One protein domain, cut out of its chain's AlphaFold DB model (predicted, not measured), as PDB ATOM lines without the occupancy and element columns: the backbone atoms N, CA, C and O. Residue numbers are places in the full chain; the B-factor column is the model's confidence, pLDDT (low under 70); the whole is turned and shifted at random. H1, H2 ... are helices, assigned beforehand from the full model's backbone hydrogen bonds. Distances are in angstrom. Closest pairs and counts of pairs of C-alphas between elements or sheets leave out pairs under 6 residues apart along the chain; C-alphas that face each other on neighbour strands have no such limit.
ATOM      1  N   PRO A 110     -58.012  -7.010  45.956       47.38
ATOM      2  CA  PRO A 110     -57.146  -6.372  46.937       47.38
ATOM      3  C   PRO A 110     -55.912  -7.202  47.304       47.38
ATOM      4  O   PRO A 110     -54.885  -6.613  47.635       47.38
ATOM      5  N   ALA A 111     -55.963  -8.534  47.227       44.88
ATOM      6  CA  ALA A 111     -54.813  -9.427  47.362       44.88
ATOM      7  C   ALA A 111     -53.873  -9.339  46.151       44.88
ATOM      8  O   ALA A 111     -52.662  -9.307  46.347       44.88
ATOM      9  N   PHE A 112     -54.386  -9.189  44.926       41.31
ATOM     10  CA  PHE A 112     -53.564  -8.929  43.734       41.31
ATOM     11  C   PHE A 112     -52.927  -7.530  43.772       41.31
ATOM     12  O   PHE A 112     -51.741  -7.360  43.492       41.31
ATOM     13  N   ARG A 113     -53.673  -6.523  44.240       43.03
ATOM     14  CA  ARG A 113     -53.173  -5.160  44.487       43.03
ATOM     15  C   ARG A 113     -52.148  -5.132  45.619       43.03
ATOM     16  O   ARG A 113     -51.176  -4.388  45.529       43.03
ATOM     17  N   LYS A 114     -52.343  -5.936  46.670       46.72
ATOM     18  CA  LYS A 114     -51.378  -6.144  47.763       46.72
ATOM     19  C   LYS A 114     -50.172  -6.966  47.316       46.72
ATOM     20  O   LYS A 114     -49.095  -6.704  47.823       46.72
ATOM     21  N   LEU A 115     -50.294  -7.883  46.360       43.22
ATOM     22  CA  LEU A 115     -49.149  -8.570  45.749       43.22
ATOM     23  C   LEU A 115     -48.323  -7.596  44.906       43.22
ATOM     24  O   LEU A 115     -47.118  -7.500  45.118       43.22
ATOM     25  N   ALA A 116     -48.975  -6.808  44.048       41.38
ATOM     26  CA  ALA A 116     -48.321  -5.822  43.188       41.38
ATOM     27  C   ALA A 116     -47.730  -4.630  43.969       41.38
ATOM     28  O   ALA A 116     -46.645  -4.157  43.653       41.38
ATOM     29  N   LYS A 117     -48.406  -4.142  45.022       41.94
ATOM     30  CA  LYS A 117     -47.892  -3.053  45.879       41.94
ATOM     31  C   LYS A 117     -47.000  -3.553  47.026       41.94
ATOM     32  O   LYS A 117     -46.133  -2.813  47.489       41.94
ATOM     33  N   GLY A 118     -47.200  -4.782  47.498       40.75
ATOM     34  CA  GLY A 118     -46.530  -5.374  48.662       40.75
ATOM     35  C   GLY A 118     -45.263  -6.171  48.356       40.75
ATOM     36  O   GLY A 118     -44.499  -6.416  49.290       40.75
ATOM     37  N   HIS A 119     -44.956  -6.480  47.090       45.94
ATOM     38  CA  HIS A 119     -43.638  -7.029  46.714       45.94
ATOM     39  C   HIS A 119     -42.476  -6.115  47.130       45.94
ATOM     40  O   HIS A 119     -41.409  -6.589  47.507       45.94
ATOM     41  N   SER A 120     -42.706  -4.801  47.205       45.66
ATOM     42  CA  SER A 120     -41.709  -3.857  47.722       45.66
ATOM     43  C   SER A 120     -41.432  -3.993  49.231       45.66
ATOM     44  O   SER A 120     -40.350  -3.623  49.683       45.66
ATOM     45  N   ARG A 121     -42.373  -4.533  50.028       49.03
ATOM     46  CA  ARG A 121     -42.236  -4.673  51.494       49.03
ATOM     47  C   ARG A 121     -41.850  -6.082  51.955       49.03
ATOM     48  O   ARG A 121     -41.317  -6.211  53.052       49.03
ATOM     49  N   ASN A 122     -42.024  -7.100  51.111       53.00
ATOM     50  CA  ASN A 122     -41.671  -8.496  51.405       53.00
ATOM     51  C   ASN A 122     -40.329  -8.946  50.802       53.00
ATOM     52  O   ASN A 122     -40.069 -10.138  50.687       53.00
ATOM     53  N   MET A 123     -39.412  -8.017  50.518       56.28
ATOM     54  CA  MET A 123     -38.014  -8.337  50.166       56.28
ATOM     55  C   MET A 123     -37.278  -9.158  51.250       56.28
ATOM     56  O   MET A 123     -36.162  -9.619  51.029       56.28
ATOM     57  N   HIS A 124     -37.877  -9.306  52.436       66.06
ATOM     58  CA  HIS A 124     -37.355 -10.086  53.559       66.06
ATOM     59  C   HIS A 124     -37.813 -11.541  53.572       66.06
ATOM     60  O   HIS A 124     -37.203 -12.359  54.256       66.06
ATOM     61  N   THR A 125     -38.860 -11.870  52.821       74.62
ATOM     62  CA  THR A 125     -39.371 -13.231  52.727       74.62
ATOM     63  C   THR A 125     -38.457 -14.035  51.797       74.62
ATOM     64  O   THR A 125     -38.165 -13.562  50.694       74.62
ATOM     65  N   PRO A 126     -37.985 -15.231  52.186       83.25
ATOM     66  CA  PRO A 126     -37.208 -16.094  51.303       83.25
ATOM     67  C   PRO A 126     -37.923 -16.325  49.965       83.25
ATOM     68  O   PRO A 126     -39.130 -16.558  49.930       83.25
ATOM     69  N   ILE A 127     -37.179 -16.309  48.856       79.56
ATOM     70  CA  ILE A 127     -37.745 -16.440  47.499       79.56
ATOM     71  C   ILE A 127     -38.613 -17.700  47.329       79.56
ATOM     72  O   ILE A 127     -39.634 -17.656  46.656       79.56
ATOM     73  N   MET A 128     -38.272 -18.803  48.006       81.12
ATOM     74  CA  MET A 128     -39.070 -20.037  47.981       81.12
ATOM     75  C   MET A 128     -40.438 -19.884  48.635       81.12
ATOM     76  O   MET A 128     -41.414 -20.468  48.173       81.12
ATOM     77  N   GLU A 129     -40.526 -19.100  49.702       81.62
ATOM     78  CA  GLU A 129     -41.793 -18.823  50.369       81.62
ATOM     79  C   GLU A 129     -42.649 -17.888  49.503       81.62
ATOM     80  O   GLU A 129     -43.844 -18.129  49.336       81.62
ATOM     81  N   GLN A 130     -42.027 -16.916  48.822       77.62
ATOM     82  CA  GLN A 130     -42.709 -16.090  47.817       77.62
ATOM     83  C   GLN A 130     -43.233 -16.930  46.639       77.62
ATOM     84  O   GLN A 130     -44.391 -16.783  46.245       77.62
ATOM     85  N   MET A 131     -42.428 -17.865  46.118       78.19
ATOM     86  CA  MET A 131     -42.842 -18.808  45.069       78.19
ATOM     87  C   MET A 131     -43.985 -19.713  45.534       78.19
ATOM     88  O   MET A 131     -44.953 -19.910  44.801       78.19
ATOM     89  N   THR A 132     -43.907 -20.232  46.760       83.25
ATOM     90  CA  THR A 132     -44.956 -21.082  47.342       83.25
ATOM     91  C   THR A 132     -46.271 -20.316  47.452       83.25
ATOM     92  O   THR A 132     -47.310 -20.804  47.009       83.25
ATOM     93  N   GLN A 133     -46.225 -19.079  47.953       78.88
ATOM     94  CA  GLN A 133     -47.401 -18.221  48.052       78.88
ATOM     95  C   GLN A 133     -47.981 -17.878  46.673       78.88
ATOM     96  O   GLN A 133     -49.200 -17.869  46.505       78.88
ATOM     97  N   LEU A 134     -47.126 -17.614  45.679       79.56
ATOM     98  CA  LEU A 134     -47.542 -17.359  44.302       79.56
ATOM     99  C   LEU A 134     -48.280 -18.566  43.708       79.56
ATOM    100  O   LEU A 134     -49.375 -18.402  43.168       79.56
ATOM    101  N   MET A 135     -47.713 -19.768  43.833       77.38
ATOM    102  CA  MET A 135     -48.342 -20.996  43.336       77.38
ATOM    103  C   MET A 135     -49.679 -21.272  44.028       77.38
ATOM    104  O   MET A 135     -50.652 -21.620  43.364       77.38
ATOM    105  N   GLU A 136     -49.756 -21.071  45.344       79.12
ATOM    106  CA  GLU A 136     -50.986 -21.263  46.115       79.12
ATOM    107  C   GLU A 136     -52.071 -20.243  45.737       79.12
ATOM    108  O   GLU A 136     -53.236 -20.601  45.553       79.12
ATOM    109  N   ASN A 137     -51.700 -18.974  45.545       73.50
ATOM    110  CA  ASN A 137     -52.623 -17.947  45.061       73.50
ATOM    111  C   ASN A 137     -53.132 -18.276  43.654       73.50
ATOM    112  O   ASN A 137     -54.326 -18.137  43.385       73.50
ATOM    113  N   HIS A 138     -52.248 -18.752  42.775       73.75
ATOM    114  CA  HIS A 138     -52.628 -19.187  41.438       73.75
ATOM    115  C   HIS A 138     -53.580 -20.386  41.477       73.75
ATOM    116  O   HIS A 138     -54.597 -20.369  40.788       73.75
ATOM    117  N   ARG A 139     -53.313 -21.391  42.324       81.81
ATOM    118  CA  ARG A 139     -54.212 -22.537  42.539       81.81
ATOM    119  C   ARG A 139     -55.609 -22.073  42.958       81.81
ATOM    120  O   ARG A 139     -56.593 -22.487  42.353       81.81
ATOM    121  N   ARG A 140     -55.701 -21.160  43.931       73.31
ATOM    122  CA  ARG A 140     -56.984 -20.593  44.388       73.31
ATOM    123  C   ARG A 140     -57.691 -19.785  43.301       73.31
ATOM    124  O   ARG A 140     -58.911 -19.841  43.209       73.31
ATOM    125  N   ALA A 141     -56.952 -19.022  42.498       65.06
ATOM    126  CA  ALA A 141     -57.520 -18.266  41.381       65.06
ATOM    127  C   ALA A 141     -58.061 -19.203  40.290       65.06
ATOM    128  O   ALA A 141     -59.172 -18.999  39.803       65.06
ATOM    129  N   ARG A 142     -57.320 -20.272  39.981       71.19
ATOM    130  CA  ARG A 142     -57.732 -21.349  39.076       71.19
ATOM    131  C   ARG A 142     -58.997 -22.053  39.549       71.19
ATOM    132  O   ARG A 142     -59.889 -22.285  38.749       71.19
ATOM    133  N   GLU A 143     -59.123 -22.337  40.841       70.38
ATOM    134  CA  GLU A 143     -60.343 -22.940  41.405       70.38
ATOM    135  C   GLU A 143     -61.576 -22.036  41.283       70.38
ATOM    136  O   GLU A 143     -62.700 -22.529  41.224       70.38
ATOM    137  N   ARG A 144     -61.378 -20.713  41.219       63.41
ATOM    138  CA  ARG A 144     -62.458 -19.727  41.060       63.41
ATOM    139  C   ARG A 144     -62.809 -19.436  39.600       63.41
ATOM    140  O   ARG A 144     -63.917 -18.979  39.342       63.41
ATOM    141  N   CYS A 145     -61.890 -19.670  38.662       63.59
ATOM    142  CA  CYS A 145     -62.073 -19.371  37.241       63.59
ATOM    143  C   CYS A 145     -62.193 -20.661  36.420       63.59
ATOM    144  O   CYS A 145     -61.228 -21.406  36.280       63.59
ATOM    145  N   GLN A 146     -63.362 -20.894  35.814       57.69
ATOM    146  CA  GLN A 146     -63.633 -22.066  34.964       57.69
ATOM    147  C   GLN A 146     -63.030 -21.980  33.547       57.69
ATOM    148  O   GLN A 146     -63.261 -22.866  32.727       57.69
ATOM    149  N   THR A 147     -62.276 -20.928  33.229       61.06
ATOM    150  CA  THR A 147     -61.791 -20.651  31.871       61.06
ATOM    151  C   THR A 147     -60.349 -21.103  31.620       61.06
ATOM    152  O   THR A 147     -59.507 -21.092  32.516       61.06
ATOM    153  N   ASP A 148     -60.126 -21.505  30.361       69.94
ATOM    154  CA  ASP A 148     -58.884 -21.863  29.654       69.94
ATOM    155  C   ASP A 148     -57.645 -22.180  30.520       69.94
ATOM    156  O   ASP A 148     -56.875 -21.305  30.935       69.94
ATOM    157  N   ALA A 149     -57.421 -23.478  30.748       72.56
ATOM    158  CA  ALA A 149     -56.297 -23.996  31.524       72.56
ATOM    159  C   ALA A 149     -54.924 -23.594  30.948       72.56
ATOM    160  O   ALA A 149     -53.971 -23.419  31.715       72.56
ATOM    161  N   ASP A 150     -54.818 -23.395  29.630       71.31
ATOM    162  CA  ASP A 150     -53.555 -23.030  28.984       71.31
ATOM    163  C   ASP A 150     -53.195 -21.565  29.246       71.31
ATOM    164  O   ASP A 150     -52.020 -21.227  29.416       71.31
ATOM    165  N   PHE A 151     -54.193 -20.680  29.322       70.44
ATOM    166  CA  PHE A 151     -53.984 -19.281  29.697       70.44
ATOM    167  C   PHE A 151     -53.494 -19.162  31.147       70.44
ATOM    168  O   PHE A 151     -52.528 -18.445  31.423       70.44
ATOM    169  N   GLN A 152     -54.103 -19.921  32.063       75.88
ATOM    170  CA  GLN A 152     -53.706 -19.942  33.472       75.88
ATOM    171  C   GLN A 152     -52.256 -20.422  33.643       75.88
ATOM    172  O   GLN A 152     -51.468 -19.778  34.338       75.88
ATOM    173  N   GLN A 153     -51.870 -21.492  32.946       81.81
ATOM    174  CA  GLN A 153     -50.507 -22.028  32.979       81.81
ATOM    175  C   GLN A 153     -49.467 -21.013  32.474       81.81
ATOM    176  O   GLN A 153     -48.442 -20.803  33.128       81.81
ATOM    177  N   LYS A 154     -49.746 -20.337  31.350       82.44
ATOM    178  CA  LYS A 154     -48.870 -19.284  30.803       82.44
ATOM    179  C   LYS A 154     -48.685 -18.136  31.788       82.44
ATOM    180  O   LYS A 154     -47.561 -17.673  31.979       82.44
ATOM    181  N   LEU A 155     -49.769 -17.702  32.432       80.81
ATOM    182  CA  LEU A 155     -49.733 -16.621  33.413       80.81
ATOM    183  C   LEU A 155     -48.915 -17.004  34.653       80.81
ATOM    184  O   LEU A 155     -48.071 -16.223  35.083       80.81
ATOM    185  N   LEU A 156     -49.114 -18.210  35.197       82.62
ATOM    186  CA  LEU A 156     -48.332 -18.698  36.339       82.62
ATOM    187  C   LEU A 156     -46.840 -18.735  36.018       82.62
ATOM    188  O   LEU A 156     -46.028 -18.216  36.786       82.62
ATOM    189  N   ASN A 157     -46.489 -19.325  34.875       86.12
ATOM    190  CA  ASN A 157     -45.109 -19.382  34.419       86.12
ATOM    191  C   ASN A 157     -44.517 -17.974  34.339       86.12
ATOM    192  O   ASN A 157     -43.410 -17.742  34.821       86.12
ATOM    193  N   HIS A 158     -45.266 -17.021  33.777       82.19
ATOM    194  CA  HIS A 158     -44.821 -15.638  33.654       82.19
ATOM    195  C   HIS A 158     -44.553 -14.986  35.010       82.19
ATOM    196  O   HIS A 158     -43.488 -14.400  35.204       82.19
ATOM    197  N   CYS A 159     -45.452 -15.158  35.979       82.06
ATOM    198  CA  CYS A 159     -45.241 -14.651  37.331       82.06
ATOM    199  C   CYS A 159     -44.000 -15.263  38.006       82.06
ATOM    200  O   CYS A 159     -43.289 -14.557  38.716       82.06
ATOM    201  N   ILE A 160     -43.718 -16.551  37.779       83.81
ATOM    202  CA  ILE A 160     -42.528 -17.222  38.325       83.81
ATOM    203  C   ILE A 160     -41.243 -16.606  37.765       83.81
ATOM    204  O   ILE A 160     -40.325 -16.296  38.526       83.81
ATOM    205  N   VAL A 161     -41.175 -16.415  36.445       82.25
ATOM    206  CA  VAL A 161     -39.991 -15.830  35.802       82.25
ATOM    207  C   VAL A 161     -39.793 -14.380  36.251       82.25
ATOM    208  O   VAL A 161     -38.669 -14.007  36.586       82.25
ATOM    209  N   GLN A 162     -40.872 -13.598  36.351       81.00
ATOM    210  CA  GLN A 162     -40.823 -12.211  36.823       81.00
ATOM    211  C   GLN A 162     -40.291 -12.108  38.260       81.00
ATOM    212  O   GLN A 162     -39.418 -11.290  38.550       81.00
ATOM    213  N   LEU A 163     -40.772 -12.977  39.154       80.94
ATOM    214  CA  LEU A 163     -40.336 -13.021  40.549       80.94
ATOM    215  C   LEU A 163     -38.820 -13.264  40.662       80.94
ATOM    216  O   LEU A 163     -38.123 -12.620  41.450       80.94
ATOM    217  N   LEU A 164     -38.292 -14.180  39.850       81.12
ATOM    218  CA  LEU A 164     -36.856 -14.450  39.810       81.12
ATOM    219  C   LEU A 164     -36.070 -13.314  39.159       81.12
ATOM    220  O   LEU A 164     -34.941 -13.050  39.565       81.12
ATOM    221  N   GLU A 165     -36.632 -12.647  38.157       84.56
ATOM    222  CA  GLU A 165     -36.001 -11.498  37.513       84.56
ATOM    223  C   GLU A 165     -35.773 -10.349  38.504       84.56
ATOM    224  O   GLU A 165     -34.679  -9.779  38.547       84.56
ATOM    225  N   GLU A 166     -36.762 -10.063  39.353       80.50
ATOM    226  CA  GLU A 166     -36.650  -9.070  40.426       80.50
ATOM    227  C   GLU A 166     -35.580  -9.459  41.456       80.50
ATOM    228  O   GLU A 166     -34.785  -8.618  41.890       80.50
ATOM    229  N   ALA A 167     -35.503 -10.742  41.818       79.50
ATOM    230  CA  ALA A 167     -34.502 -11.233  42.764       79.50
ATOM    231  C   ALA A 167     -33.069 -11.199  42.192       79.50
ATOM    232  O   ALA A 167     -32.105 -10.941  42.925       79.50
ATOM    233  N   LEU A 168     -32.923 -11.430  40.883       81.94
ATOM    234  CA  LEU A 168     -31.638 -11.556  40.188       81.94
ATOM    235  C   LEU A 168     -31.210 -10.304  39.406       81.94
ATOM    236  O   LEU A 168     -30.127 -10.303  38.810       81.94
ATOM    237  N   ASN A 169     -31.993  -9.223  39.466       81.38
ATOM    238  CA  ASN A 169     -31.793  -7.970  38.732       81.38
ATOM    239  C   ASN A 169     -31.713  -8.178  37.202       81.38
ATOM    240  O   ASN A 169     -30.732  -7.767  36.578       81.38
ATOM    241  N   GLY A 170     -32.704  -8.837  36.595       73.19
ATOM    242  CA  GLY A 170     -32.822  -8.919  35.127       73.19
ATOM    243  C   GLY A 170     -32.111 -10.099  34.451       73.19
ATOM    244  O   GLY A 170     -32.315 -10.339  33.268       73.19
ATOM    245  N   ARG A 171     -31.274 -10.862  35.168       73.94
ATOM    246  CA  ARG A 171     -30.433 -11.911  34.543       73.94
ATOM    247  C   ARG A 171     -31.181 -13.197  34.190       73.94
ATOM    248  O   ARG A 171     -30.728 -13.948  33.331       73.94
ATOM    249  N   THR A 172     -32.305 -13.456  34.850       68.69
ATOM    250  CA  THR A 172     -33.095 -14.683  34.673       68.69
ATOM    251  C   THR A 172     -33.757 -14.722  33.306       68.69
ATOM    252  O   THR A 172     -33.699 -15.730  32.612       68.69
ATOM    253  N   TYR A 173     -34.344 -13.600  32.886       67.00
ATOM    254  CA  TYR A 173     -35.055 -13.498  31.614       67.00
ATOM    255  C   TYR A 173     -34.123 -13.807  30.441       67.00
ATOM    256  O   TYR A 173     -34.466 -14.575  29.548       67.00
ATOM    257  N   GLU A 174     -32.903 -13.276  30.483       68.06
ATOM    258  CA  GLU A 174     -31.910 -13.460  29.428       68.06
ATOM    259  C   GLU A 174     -31.476 -14.928  29.289       68.06
ATOM    260  O   GLU A 174     -31.320 -15.421  28.176       68.06
ATOM    261  N   ARG A 175     -31.363 -15.663  30.401       70.75
ATOM    262  CA  ARG A 175     -30.963 -17.075  30.399       70.75
ATOM    263  C   ARG A 175     -32.118 -18.007  30.022       70.75
ATOM    264  O   ARG A 175     -31.951 -18.881  29.174       70.75
ATOM    265  N   THR A 176     -33.294 -17.799  30.608       68.06
ATOM    266  CA  THR A 176     -34.456 -18.682  30.434       68.06
ATOM    267  C   THR A 176     -35.131 -18.482  29.080       68.06
ATOM    268  O   THR A 176     -35.472 -19.467  28.427       68.06
ATOM    269  N   LEU A 177     -35.275 -17.237  28.601       63.50
ATOM    270  CA  LEU A 177     -35.850 -16.978  27.276       63.50
ATOM    271  C   LEU A 177     -34.973 -17.514  26.144       63.50
ATOM    272  O   LEU A 177     -35.506 -18.049  25.173       63.50
ATOM    273  N   GLN A 178     -33.651 -17.334  26.242       71.44
ATOM    274  CA  GLN A 178     -32.733 -17.728  25.169       71.44
ATOM    275  C   GLN A 178     -32.634 -19.247  25.039       71.44
ATOM    276  O   GLN A 178     -32.555 -19.762  23.926       71.44
ATOM    277  N   LEU A 179     -32.659 -19.969  26.161       78.06
ATOM    278  CA  LEU A 179     -32.514 -21.424  26.167       78.06
ATOM    279  C   LEU A 179     -33.843 -22.156  25.937       78.06
ATOM    280  O   LEU A 179     -33.843 -23.279  25.429       78.06
ATOM    281  N   HIS A 180     -34.977 -21.531  26.268       82.12
ATOM    282  CA  HIS A 180     -36.289 -22.176  26.227       82.12
ATOM    283  C   HIS A 180     -37.344 -21.281  25.556       82.12
ATOM    284  O   HIS A 180     -38.198 -20.724  26.241       82.12
ATOM    285  N   PRO A 181     -37.394 -21.190  24.211       76.62
ATOM    286  CA  PRO A 181     -38.292 -20.281  23.474       76.62
ATOM    287  C   PRO A 181     -39.806 -20.555  23.638       76.62
ATOM    288  O   PRO A 181     -40.638 -19.875  23.039       76.62
ATOM    289  N   LYS A 182     -40.190 -21.548  24.448       87.94
ATOM    290  CA  LYS A 182     -41.581 -21.902  24.768       87.94
ATOM    291  C   LYS A 182     -41.810 -22.113  26.266       87.94
ATOM    292  O   LYS A 182     -42.752 -22.809  26.631       87.94
ATOM    293  N   TRP A 183     -40.971 -21.541  27.128       86.12
ATOM    294  CA  TRP A 183     -41.057 -21.673  28.589       86.12
ATOM    295  C   TRP A 183     -42.459 -21.379  29.150       86.12
ATOM    296  O   TRP A 183     -42.909 -22.046  30.076       86.12
ATOM    297  N   GLN A 184     -43.204 -20.453  28.541       82.44
ATOM    298  CA  GLN A 184     -44.576 -20.119  28.920       82.44
ATOM    299  C   GLN A 184     -45.557 -21.286  28.718       82.44
ATOM    300  O   GLN A 184     -46.576 -21.341  29.398       82.44
ATOM    301  N   LEU A 185     -45.247 -22.225  27.819       88.31
ATOM    302  CA  LEU A 185     -46.044 -23.426  27.534       88.31
ATOM    303  C   LEU A 185     -45.571 -24.662  28.313       88.31
ATOM    304  O   LEU A 185     -46.250 -25.685  28.298       88.31
ATOM    305  N   ILE A 186     -44.402 -24.593  28.954       90.81
ATOM    306  CA  ILE A 186     -43.841 -25.705  29.726       90.81
ATOM    307  C   ILE A 186     -44.686 -25.899  30.990       90.81
ATOM    308  O   ILE A 186     -45.180 -24.934  31.578       90.81
ATOM    309  N   LYS A 187     -44.874 -27.144  31.436       91.69
ATOM    310  CA  LYS A 187     -45.580 -27.392  32.701       91.69
ATOM    311  C   LYS A 187     -44.805 -26.742  33.850       91.69
ATOM    312  O   LYS A 187     -43.583 -26.849  33.891       91.69
ATOM    313  N   THR A 188     -45.494 -26.144  34.825       87.44
ATOM    314  CA  THR A 188     -44.836 -25.378  35.909       87.44
ATOM    315  C   THR A 188     -43.683 -26.138  36.565       87.44
ATOM    316  O   THR A 188     -42.632 -25.569  36.824       87.44
ATOM    317  N   HIS A 189     -43.861 -27.434  36.828       89.94
ATOM    318  CA  HIS A 189     -42.843 -28.247  37.491       89.94
ATOM    319  C   HIS A 189     -41.567 -28.424  36.648       89.94
ATOM    320  O   HIS A 189     -40.471 -28.340  37.193       89.94
ATOM    321  N   GLU A 190     -41.694 -28.614  35.332       92.12
ATOM    322  CA  GLU A 190     -40.563 -28.680  34.397       92.12
ATOM    323  C   GLU A 190     -39.857 -27.321  34.317       92.12
ATOM    324  O   GLU A 190     -38.629 -27.254  34.367       92.12
ATOM    325  N   LEU A 191     -40.626 -26.225  34.283       89.56
ATOM    326  CA  LEU A 191     -40.075 -24.871  34.309       89.56
ATOM    327  C   LEU A 191     -39.291 -24.609  35.606       89.56
ATOM    328  O   LEU A 191     -38.185 -24.081  35.562       89.56
ATOM    329  N   LEU A 192     -39.820 -25.016  36.762       89.50
ATOM    330  CA  LEU A 192     -39.130 -24.878  38.049       89.50
ATOM    331  C   LEU A 192     -37.833 -25.695  38.111       89.50
ATOM    332  O   LEU A 192     -36.859 -25.234  38.704       89.50
ATOM    333  N   GLN A 193     -37.791 -26.875  37.486       91.38
ATOM    334  CA  GLN A 193     -36.555 -27.654  37.371       91.38
ATOM    335  C   GLN A 193     -35.512 -26.928  36.514       91.38
ATOM    336  O   GLN A 193     -34.353 -26.841  36.917       91.38
ATOM    337  N   GLN A 194     -35.922 -26.352  35.380       90.06
ATOM    338  CA  GLN A 194     -35.034 -25.557  34.521       90.06
ATOM    339  C   GLN A 194     -34.506 -24.310  35.241       90.06
ATOM    340  O   GLN A 194     -33.330 -23.975  35.122       90.06
ATOM    341  N   LEU A 195     -35.357 -23.663  36.037       89.25
ATOM    342  CA  LEU A 195     -35.023 -22.471  36.819       89.25
ATOM    343  C   LEU A 195     -34.279 -22.782  38.126       89.25
ATOM    344  O   LEU A 195     -33.918 -21.855  38.845       89.25
ATOM    345  N   SER A 196     -34.030 -24.052  38.460       91.88
ATOM    346  CA  SER A 196     -33.413 -24.441  39.735       91.88
ATOM    347  C   SER A 196     -32.090 -23.714  40.039       91.88
ATOM    348  O   SER A 196     -31.955 -23.214  41.160       91.88
ATOM    349  N   PRO A 197     -31.148 -23.550  39.085       90.50
ATOM    350  CA  PRO A 197     -29.922 -22.787  39.331       90.50
ATOM    351  C   PRO A 197     -30.187 -21.315  39.678       90.50
ATOM    352  O   PRO A 197     -29.541 -20.754  40.562       90.50
ATOM    353  N   ASP A 198     -31.162 -20.694  39.014       88.00
ATOM    354  CA  ASP A 198     -31.518 -19.292  39.232       88.00
ATOM    355  C   ASP A 198     -32.260 -19.107  40.566       88.00
ATOM    356  O   ASP A 198     -32.017 -18.140  41.289       88.00
ATOM    357  N   ILE A 199     -33.104 -20.070  40.949       88.25
ATOM    358  CA  ILE A 199     -33.742 -20.118  42.272       88.25
ATOM    359  C   ILE A 199     -32.672 -20.178  43.369       88.25
ATOM    360  O   ILE A 199     -32.757 -19.433  44.348       88.25
ATOM    361  N   GLN A 200     -31.642 -21.013  43.199       88.50
ATOM    362  CA  GLN A 200     -30.539 -21.121  44.156       88.50
ATOM    363  C   GLN A 200     -29.724 -19.822  44.257       88.50
ATOM    364  O   GLN A 200     -29.455 -19.367  45.372       88.50
ATOM    365  N   ASP A 201     -29.378 -19.173  43.137       88.62
ATOM    366  CA  ASP A 201     -28.693 -17.864  43.160       88.62
ATOM    367  C   ASP A 201     -29.577 -16.803  43.848       88.62
ATOM    368  O   ASP A 201     -29.125 -16.066  44.731       88.62
ATOM    369  N   ALA A 202     -30.876 -16.773  43.539       86.12
ATOM    370  CA  ALA A 202     -31.822 -15.843  44.154       86.12
ATOM    371  C   ALA A 202     -31.914 -16.050  45.679       86.12
ATOM    372  O   ALA A 202     -31.909 -15.077  46.445       86.12
ATOM    373  N   GLN A 203     -31.940 -17.305  46.138       87.81
ATOM    374  CA  GLN A 203     -31.905 -17.659  47.561       87.81
ATOM    375  C   GLN A 203     -30.618 -17.185  48.241       87.81
ATOM    376  O   GLN A 203     -30.679 -16.568  49.310       87.81
ATOM    377  N   GLN A 204     -29.462 -17.441  47.624       89.25
ATOM    378  CA  GLN A 204     -28.161 -17.046  48.167       89.25
ATOM    379  C   GLN A 204     -28.063 -15.527  48.301       89.25
ATOM    380  O   GLN A 204     -27.690 -15.018  49.360       89.25
ATOM    381  N   ARG A 205     -28.486 -14.780  47.276       86.94
ATOM    382  CA  ARG A 205     -28.499 -13.309  47.308       86.94
ATOM    383  C   ARG A 205     -29.439 -12.753  48.359       86.94
ATOM    384  O   ARG A 205     -29.079 -11.800  49.047       86.94
ATOM    385  N   THR A 206     -30.629 -13.331  48.493       82.12
ATOM    386  CA  THR A 206     -31.602 -12.898  49.505       82.12
ATOM    387  C   THR A 206     -31.044 -13.130  50.909       82.12
ATOM    388  O   THR A 206     -31.055 -12.221  51.736       82.12
ATOM    389  N   THR A 207     -30.442 -14.297  51.147       85.75
ATOM    390  CA  THR A 207     -29.773 -14.628  52.415       85.75
ATOM    391  C   THR A 207     -28.613 -13.675  52.710       85.75
ATOM    392  O   THR A 207     -28.530 -13.124  53.806       85.75
ATOM    393  N   ALA A 208     -27.758 -13.398  51.722       87.19
ATOM    394  CA  ALA A 208     -26.643 -12.466  51.870       87.19
ATOM    395  C   ALA A 208     -27.118 -11.032  52.173       87.19
ATOM    396  O   ALA A 208     -26.522 -10.334  52.996       87.19
ATOM    397  N   ARG A 209     -28.216 -10.581  51.547       84.62
ATOM    398  CA  ARG A 209     -28.841  -9.278  51.842       84.62
ATOM    399  C   ARG A 209     -29.362  -9.219  53.281       84.62
ATOM    400  O   ARG A 209     -29.154  -8.207  53.946       84.62
ATOM    401  N   LEU A 210     -29.995 -10.290  53.761       81.31
ATOM    402  CA  LEU A 210     -30.485 -10.388  55.140       81.31
ATOM    403  C   LEU A 210     -29.335 -10.365  56.156       81.31
ATOM    404  O   LEU A 210     -29.370  -9.579  57.100       81.31
ATOM    405  N   GLN A 211     -28.276 -11.144  55.926       86.25
ATOM    406  CA  GLN A 211     -27.094 -11.160  56.796       86.25
ATOM    407  C   GLN A 211     -26.403  -9.791  56.864       86.25
ATOM    408  O   GLN A 211     -26.107  -9.297  57.951       86.25
ATOM    409  N   ASN A 212     -26.207  -9.132  55.717       85.94
ATOM    410  CA  ASN A 212     -25.615  -7.792  55.667       85.94
ATOM    411  C   ASN A 212     -26.450  -6.746  56.415       85.94
ATOM    412  O   ASN A 212     -25.893  -5.801  56.975       85.94
ATOM    413  N   ARG A 213     -27.777  -6.904  56.439       80.31
ATOM    414  CA  ARG A 213     -28.658  -6.014  57.195       80.31
ATOM    415  C   ARG A 213     -28.523  -6.230  58.702       80.31
ATOM    416  O   ARG A 213     -28.316  -5.253  59.415       80.31
ATOM    417  N   ASN A 214     -28.537  -7.480  59.161       80.62
ATOM    418  CA  ASN A 214     -28.383  -7.808  60.583       80.62
ATOM    419  C   ASN A 214     -27.035  -7.318  61.139       80.62
ATOM    420  O   ASN A 214     -26.975  -6.760  62.232       80.62
ATOM    421  N   ASN A 215     -25.960  -7.425  60.350       81.62
ATOM    422  CA  ASN A 215     -24.637  -6.920  60.736       81.62
ATOM    423  C   ASN A 215     -24.586  -5.388  60.868       81.62
ATOM    424  O   ASN A 215     -23.753  -4.861  61.601       81.62
TER     425      ASN A 215
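Overview. This is residues 110 to 215 of the 379 residues of an uncharacterized protein of Sphaeroforma arctica JP610 (UniProt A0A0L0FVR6). A long helical hairpin, H2 and H3, is crossed at its open end by a third long helix, H6, which runs on past it, while the short helices H4 and H5 pack on H3, H4 on the side away from H2. H1 lies apart from every other helix, and the turn of the hairpin, residues 143 to 149, sticks out. The printed part has 106 residues with six named helices, in the order H1 to H6, and no named strand; its class is all helix. It is compact, with a radius of gyration of the C-alphas of 14.4 A, but flat, spanning 49 by 35 by 18 A.

Arrangement. H1, residues 110 to 118, touches no helix. H2, residues 127 to 144, forms a helical hairpin with H3, residues 149 to 168: they touch, closest at the C-alphas of His 138 and Leu 156, 6.7 A apart, at a shallow tilt of 20 degrees, opposite ways. H3 is the hub, touching four helices. Its residues 161 to 165 touch H4, residues 171 to 179, at a steep tilt of 46 degrees; the closest C-alphas, of Glu 165 and Thr 172, are 5.2 A apart. Its residues 153 to 157 touch H5, residues 188 to 194, at a steep tilt of 37 degrees, only just past shallow; the closest C-alphas, of Asn 157 and Thr 188, are 6.2 A apart. H6, residues 196 to 215, meets H5 only through their link. Residues 198 to 206 of H6 touch residues 164 to 168 of H3 at a steep tilt of 42 degrees, with the C-alphas of Ala 167 and Ala 202 closest at 5.5 A. Residues 127 to 128 of H2 touch H6 at a steep tilt of 58 degrees, closest at the C-alphas of Ile 127 and Gln 203, 6.0 A apart. The helix packing is mostly crossed: of five touching pairs, one is at a shallow tilt. Every O i to N i+4 pair is within hydrogen-bond range in H1, H2, H3, H5 and H6; in H4, 4 of 5 are.

Along the chain. H1 starts at C-alpha 110, (-57.146, -6.372, 46.937), and is 10.8 A long. H2 measures 25.7 A and H3 28.9 A from first to last C-alpha; C-alpha 149 of H3 is at (-56.297, -23.996, 31.524). H4 is 12.8 A long and H5 9.9 A. H6, 28.7 A long, ends at C-alpha 215, (-24.637, -6.920, 60.736).

Size, cuts and confidence. The two C-alphas farthest apart, of Gln 146 and Asn 215, are 49.1 A apart. The printed part has no cut and no long link. The mean pLDDT of the printed part is 75.5; 26 residues are under 70, among them 110 to 124 and 144 to 148.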